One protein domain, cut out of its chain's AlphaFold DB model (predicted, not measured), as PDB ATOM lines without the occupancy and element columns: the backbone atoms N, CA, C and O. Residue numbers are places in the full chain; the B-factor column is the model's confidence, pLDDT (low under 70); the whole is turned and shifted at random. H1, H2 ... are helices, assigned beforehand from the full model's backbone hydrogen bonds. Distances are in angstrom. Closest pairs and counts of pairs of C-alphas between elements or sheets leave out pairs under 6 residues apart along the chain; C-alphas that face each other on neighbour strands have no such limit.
ATOM      1  N   GLU A  42      -4.160  43.844  10.871       87.25
ATOM      2  CA  GLU A  42      -3.841  42.811  11.843       87.25
ATOM      3  C   GLU A  42      -5.066  41.925  12.107       87.25
ATOM      4  O   GLU A  42      -6.159  42.382  12.428       87.25
ATOM      5  N   ILE A  43      -4.905  40.609  11.973       88.50
ATOM      6  CA  ILE A  43      -6.016  39.660  12.126       88.50
ATOM      7  C   ILE A  43      -6.072  39.188  13.575       88.50
ATOM      8  O   ILE A  43      -5.719  38.043  13.892       88.50
ATOM      9  N   THR A  44      -6.474  40.104  14.450       91.94
ATOM     10  CA  THR A  44      -6.577  39.917  15.900       91.94
ATOM     11  C   THR A  44      -7.946  40.372  16.404       91.94
ATOM     12  O   THR A  44      -8.676  41.096  15.728       91.94
ATOM     13  N   GLU A  45      -8.334  39.903  17.590       91.38
ATOM     14  CA  GLU A  45      -9.572  40.363  18.226       91.38
ATOM     15  C   GLU A  45      -9.471  41.835  18.661       91.38
ATOM     16  O   GLU A  45     -10.445  42.573  18.539       91.38
ATOM     17  N   ASP A  46      -8.291  42.282  19.094       92.19
ATOM     18  CA  ASP A  46      -8.062  43.678  19.476       92.19
ATOM     19  C   ASP A  46      -8.250  44.624  18.283       92.19
ATOM     20  O   ASP A  46      -8.939  45.636  18.408       92.19
ATOM     21  N   GLU A  47      -7.734  44.251  17.108       92.94
ATOM     22  CA  GLU A  47      -7.926  45.027  15.883       92.94
ATOM     23  C   GLU A  47      -9.398  45.040  15.453       92.94
ATOM     24  O   GLU A  47      -9.923  46.073  15.045       92.94
ATOM     25  N   LEU A  48     -10.121  43.926  15.618       94.06
ATOM     26  CA  LEU A  48     -11.564  43.906  15.375       94.06
ATOM     27  C   LEU A  48     -12.302  44.929  16.254       94.06
ATOM     28  O   LEU A  48     -13.152  45.669  15.754       94.06
ATOM     29  N   HIS A  49     -11.997  44.963  17.554       93.50
ATOM     30  CA  HIS A  49     -12.614  45.908  18.488       93.50
ATOM     31  C   HIS A  49     -12.219  47.351  18.183       93.50
ATOM     32  O   HIS A  49     -13.063  48.241  18.299       93.50
ATOM     33  N   TYR A  50     -10.976  47.583  17.758       93.19
ATOM     34  CA  TYR A  50     -10.515  48.890  17.299       93.19
ATOM     35  C   TYR A  50     -11.327  49.370  16.091       93.19
ATOM     36  O   TYR A  50     -11.967  50.416  16.164       93.19
ATOM     37  N   GLN A  51     -11.415  48.561  15.032       94.12
ATOM     38  CA  GLN A  51     -12.169  48.890  13.819       94.12
ATOM     39  C   GLN A  51     -13.661  49.128  14.120       94.12
ATOM     40  O   GLN A  51     -14.254  50.093  13.645       94.12
ATOM     41  N   LEU A  52     -14.287  48.311  14.974       94.38
ATOM     42  CA  LEU A  52     -15.673  48.541  15.409       94.38
ATOM     43  C   LEU A  52     -15.837  49.817  16.240       94.38
ATOM     44  O   LEU A  52     -16.863  50.500  16.144       94.38
ATOM     45  N   GLY A  53     -14.833  50.146  17.048       93.19
ATOM     46  CA  GLY A  53     -14.762  51.395  17.787       93.19
ATOM     47  C   GLY A  53     -14.718  52.597  16.849       93.19
ATOM     48  O   GLY A  53     -15.516  53.521  17.017       93.19
ATOM     49  N   GLU A  54     -13.831  52.583  15.864       92.81
ATOM     50  CA  GLU A  54     -13.709  53.658  14.878       92.81
ATOM     51  C   GLU A  54     -14.976  53.782  14.032       92.81
ATOM     52  O   GLU A  54     -15.514  54.878  13.889       92.81
ATOM     53  N   PHE A  55     -15.564  52.663  13.601       95.19
ATOM     54  CA  PHE A  55     -16.866  52.670  12.935       95.19
ATOM     55  C   PHE A  55     -17.961  53.328  13.791       95.19
ATOM     56  O   PHE A  55     -18.732  54.142  13.285       95.19
ATOM     57  N   SER A  56     -18.012  53.017  15.092       95.00
ATOM     58  CA  SER A  56     -18.990  53.599  16.025       95.00
ATOM     59  C   SER A  56     -18.786  55.108  16.247       95.00
ATOM     60  O   SER A  56     -19.701  55.795  16.695       95.00
ATOM     61  N   ARG A  57     -17.594  55.641  15.949       92.69
ATOM     62  CA  ARG A  57     -17.267  57.075  16.033       92.69
ATOM     63  C   ARG A  57     -17.590  57.801  14.732       92.69
ATOM     64  O   ARG A  57     -18.291  58.813  14.730       92.69
ATOM     65  N   THR A  58     -17.056  57.292  13.627       91.44
ATOM     66  CA  THR A  58     -16.985  58.005  12.345       91.44
ATOM     67  C   THR A  58     -18.126  57.640  11.400       91.44
ATOM     68  O   THR A  58     -18.513  58.448  10.555       91.44
ATOM     69  N   PHE A  59     -18.707  56.448  11.560       94.00
ATOM     70  CA  PHE A  59     -19.660  55.841  10.626       94.00
ATOM     71  C   PHE A  59     -19.097  55.648   9.213       94.00
ATOM     72  O   PHE A  59     -19.852  55.614   8.231       94.00
ATOM     73  N   GLU A  60     -17.775  55.539   9.092       93.00
ATOM     74  CA  GLU A  60     -17.120  55.278   7.819       93.00
ATOM     75  C   GLU A  60     -17.098  53.785   7.501       93.00
ATOM     76  O   GLU A  60     -16.675  52.948   8.298       93.00
ATOM     77  N   MET A  61     -17.519  53.455   6.282       93.50
ATOM     78  CA  MET A  61     -17.664  52.068   5.840       93.50
ATOM     79  C   MET A  61     -16.345  51.299   5.778       93.50
ATOM     80  O   MET A  61     -16.363  50.082   5.917       93.50
ATOM     81  N   GLN A  62     -15.208  51.989   5.643       93.38
ATOM     82  CA  GLN A  62     -13.899  51.339   5.637       93.38
ATOM     83  C   GLN A  62     -13.659  50.519   6.911       93.38
ATOM     84  O   GLN A  62     -13.279  49.354   6.828       93.38
ATOM     85  N   TYR A  63     -13.979  51.078   8.082       93.75
ATOM     86  CA  TYR A  63     -13.797  50.397   9.362       93.75
ATOM     87  C   TYR A  63     -14.762  49.218   9.524       93.75
ATOM     88  O   TYR A  63     -14.401  48.170  10.059       93.75
ATOM     89  N   TRP A  64     -15.982  49.349   9.000       94.75
ATOM     90  CA  TRP A  64     -16.951  48.256   8.975       94.75
ATOM     91  C   TRP A  64     -16.477  47.083   8.113       94.75
ATOM     92  O   TRP A  64     -16.500  45.932   8.555       94.75
ATOM     93  N   ASP A  65     -16.027  47.369   6.893       95.06
ATOM     94  CA  ASP A  65     -15.576  46.352   5.947       95.06
ATOM     95  C   ASP A  65     -14.318  45.637   6.467       95.06
ATOM     96  O   ASP A  65     -14.222  44.406   6.398       95.06
ATOM     97  N   ASN A  66     -13.402  46.389   7.086       94.38
ATOM     98  CA  ASN A  66     -12.234  45.855   7.785       94.38
ATOM     99  C   ASN A  66     -12.639  44.930   8.940       94.38
ATOM    100  O   ASN A  66     -12.170  43.792   9.012       94.38
ATOM    101  N   ALA A  67     -13.558  45.366   9.806       94.94
ATOM    102  CA  ALA A  67     -14.063  44.555  10.908       94.94
ATOM    103  C   ALA A  67     -14.728  43.259  10.408       94.94
ATOM    104  O   ALA A  67     -14.498  42.173  10.947       94.94
ATOM    105  N   MET A  68     -15.524  43.335   9.338       94.56
ATOM    106  CA  MET A  68     -16.157  42.164   8.726       94.56
ATOM    107  C   MET A  68     -15.127  41.185   8.151       94.56
ATOM    108  O   MET A  68     -15.287  39.969   8.299       94.56
ATOM    109  N   LYS A  69     -14.049  41.699   7.547       93.88
ATOM    110  CA  LYS A  69     -12.927  40.888   7.061       93.88
ATOM    111  C   LYS A  69     -12.213  40.177   8.210       93.88
ATOM    112  O   LYS A  69     -12.073  38.956   8.161       93.88
ATOM    113  N   ILE A  70     -11.842  40.902   9.266       93.69
ATOM    114  CA  ILE A  70     -11.162  40.328  10.436       93.69
ATOM    115  C   ILE A  70     -12.038  39.258  11.095       93.69
ATOM    116  O   ILE A  70     -11.568  38.151  11.352       93.69
ATOM    117  N   LYS A  71     -13.336  39.533  11.296       93.88
ATOM    118  CA  LYS A  71     -14.288  38.552  11.840       93.88
ATOM    119  C   LYS A  71     -14.327  37.272  11.008       93.88
ATOM    120  O   LYS A  71     -14.355  36.182  11.576       93.88
ATOM    121  N   LYS A  72     -14.348  37.391   9.677       93.38
ATOM    122  CA  LYS A  72     -14.353  36.233   8.777       93.38
ATOM    123  C   LYS A  72     -13.080  35.400   8.943       93.38
ATOM    124  O   LYS A  72     -13.178  34.192   9.131       93.38
ATOM    125  N   GLU A  73     -11.912  36.035   8.922       93.44
ATOM    126  CA  GLU A  73     -10.625  35.339   9.043       93.44
ATOM    127  C   GLU A  73     -10.415  34.719  10.435       93.44
ATOM    128  O   GLU A  73      -9.863  33.624  10.558       93.44
ATOM    129  N   LEU A  74     -10.897  35.368  11.500       93.25
ATOM    130  CA  LEU A  74     -10.932  34.784  12.843       93.25
ATOM    131  C   LEU A  74     -11.878  33.574  12.904       93.25
ATOM    132  O   LEU A  74     -11.512  32.547  13.477       93.25
ATOM    133  N   GLY A  75     -13.033  33.646  12.236       93.00
ATOM    134  CA  GLY A  75     -13.966  32.527  12.086       93.00
ATOM    135  C   GLY A  75     -13.357  31.324  11.362       93.00
ATOM    136  O   GLY A  75     -13.542  30.187  11.792       93.00
ATOM    137  N   GLU A  76     -12.566  31.558  10.313       93.56
ATOM    138  CA  GLU A  76     -11.811  30.509   9.608       93.56
ATOM    139  C   GLU A  76     -10.750  29.849  10.508       93.56
ATOM    140  O   GLU A  76     -10.473  28.657  10.371       93.56
ATOM    141  N   LYS A  77     -10.215  30.588  11.488       91.75
ATOM    142  CA  LYS A  77      -9.333  30.066  12.549       91.75
ATOM    143  C   LYS A  77     -10.096  29.381  13.696       91.75
ATOM    144  O   LYS A  77      -9.471  28.924  14.650       91.75
ATOM    145  N   GLY A  78     -11.427  29.298  13.624       91.81
ATOM    146  CA  GLY A  78     -12.286  28.707  14.655       91.81
ATOM    147  C   GLY A  78     -12.559  29.617  15.858       91.81
ATOM    148  O   GLY A  78     -13.099  29.153  16.861       91.81
ATOM    149  N   LEU A  79     -12.197  30.900  15.773       91.50
ATOM    150  CA  LEU A  79     -12.476  31.905  16.794       91.50
ATOM    151  C   LEU A  79     -13.784  32.629  16.459       91.50
ATOM    152  O   LEU A  79     -14.002  33.044  15.327       91.50
ATOM    153  N   ASN A  80     -14.640  32.823  17.460       88.31
ATOM    154  CA  ASN A  80     -15.892  33.569  17.321       88.31
ATOM    155  C   ASN A  80     -15.837  34.823  18.200       88.31
ATOM    156  O   ASN A  80     -16.398  34.817  19.298       88.31
ATOM    157  N   PRO A  81     -15.131  35.879  17.759       90.31
ATOM    158  CA  PRO A  81     -15.016  37.103  18.535       90.31
ATOM    159  C   PRO A  81     -16.370  37.814  18.630       90.31
ATOM    160  O   PRO A  81     -17.230  37.698  17.744       90.31
ATOM    161  N   ARG A  82     -16.564  38.586  19.704       90.00
ATOM    162  CA  ARG A  82     -17.768  39.407  19.860       90.00
ATOM    163  C   ARG A  82     -17.740  40.529  18.824       90.00
ATOM    164  O   ARG A  82     -16.826  41.339  18.825       90.00
ATOM    165  N   PHE A  83     -18.766  40.604  17.985       92.94
ATOM    166  CA  PHE A  83     -18.937  41.686  17.019       92.94
ATOM    167  C   PHE A  83     -20.157  42.500  17.423       92.94
ATOM    168  O   PHE A  83     -21.269  41.982  17.375       92.94
ATOM    169  N   ALA A  84     -19.951  43.740  17.849       93.94
ATOM    170  CA  ALA A  84     -21.037  44.650  18.178       93.94
ATOM    171  C   ALA A  84     -20.593  46.096  17.978       93.94
ATOM    172  O   ALA A  84     -19.492  46.471  18.376       93.94
TER     173      ALA A  84
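This is residues 42 to 84 of the 162 residues of the protein "Hypothetical protein" of Strombidium rassoulzadegani (UniProt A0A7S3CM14). The model is a helical hairpin: the longest helix, H2, lies side by side with H1, the two joined by a tight turn at one end. Past H2, the chain turns at the other end, around residues 77 to 79, and folds back as a tail through residues 80 to 84. The printed part has 43 residues, with two named helices in the order H1, H2 and no named strand, and its class is all helix. The whole is compact, with a radius of gyration of the C-alphas of 9.6 A, and its outline is elongated, spanning 30 by 16 by 13 A.

H2, residues 61 to 76, measures 22.7 A from first to last C-alpha, beginning at C-alpha 61 at (-17.664, 52.068, 5.840) and ending at C-alpha 76 at (-11.811, 30.509, 9.608). H1, residues 45 to 58, measures 20.0 A and begins at C-alpha 45 at (-9.572, 40.363, 18.226). Residues 42 to 44 come before H1, and residues 77 to 84 follow H2.

H2 and H1 touch, with 21 pairs of C-alphas within 8 A. The closest C-alphas are those of Tyr 63 and Gln 51, 5.0 A apart. The helices run opposite ways at a shallow tilt of 21 degrees, and their centres are 10.2 A apart. They form a helical hairpin. In both H1 and H2, every O i to N i+4 pair is within hydrogen-bond range.

The two C-alphas farthest apart are those of Thr 58 and Gly 78, at 29.8 A. The first and last printed C-alphas, of Glu 42 and Ala 84, are 18.4 A apart. The printed part has no cut, and the link from H1 to H2, two residues, is tight. The mean pLDDT of the printed part is 92.9, and no printed residue is under 70.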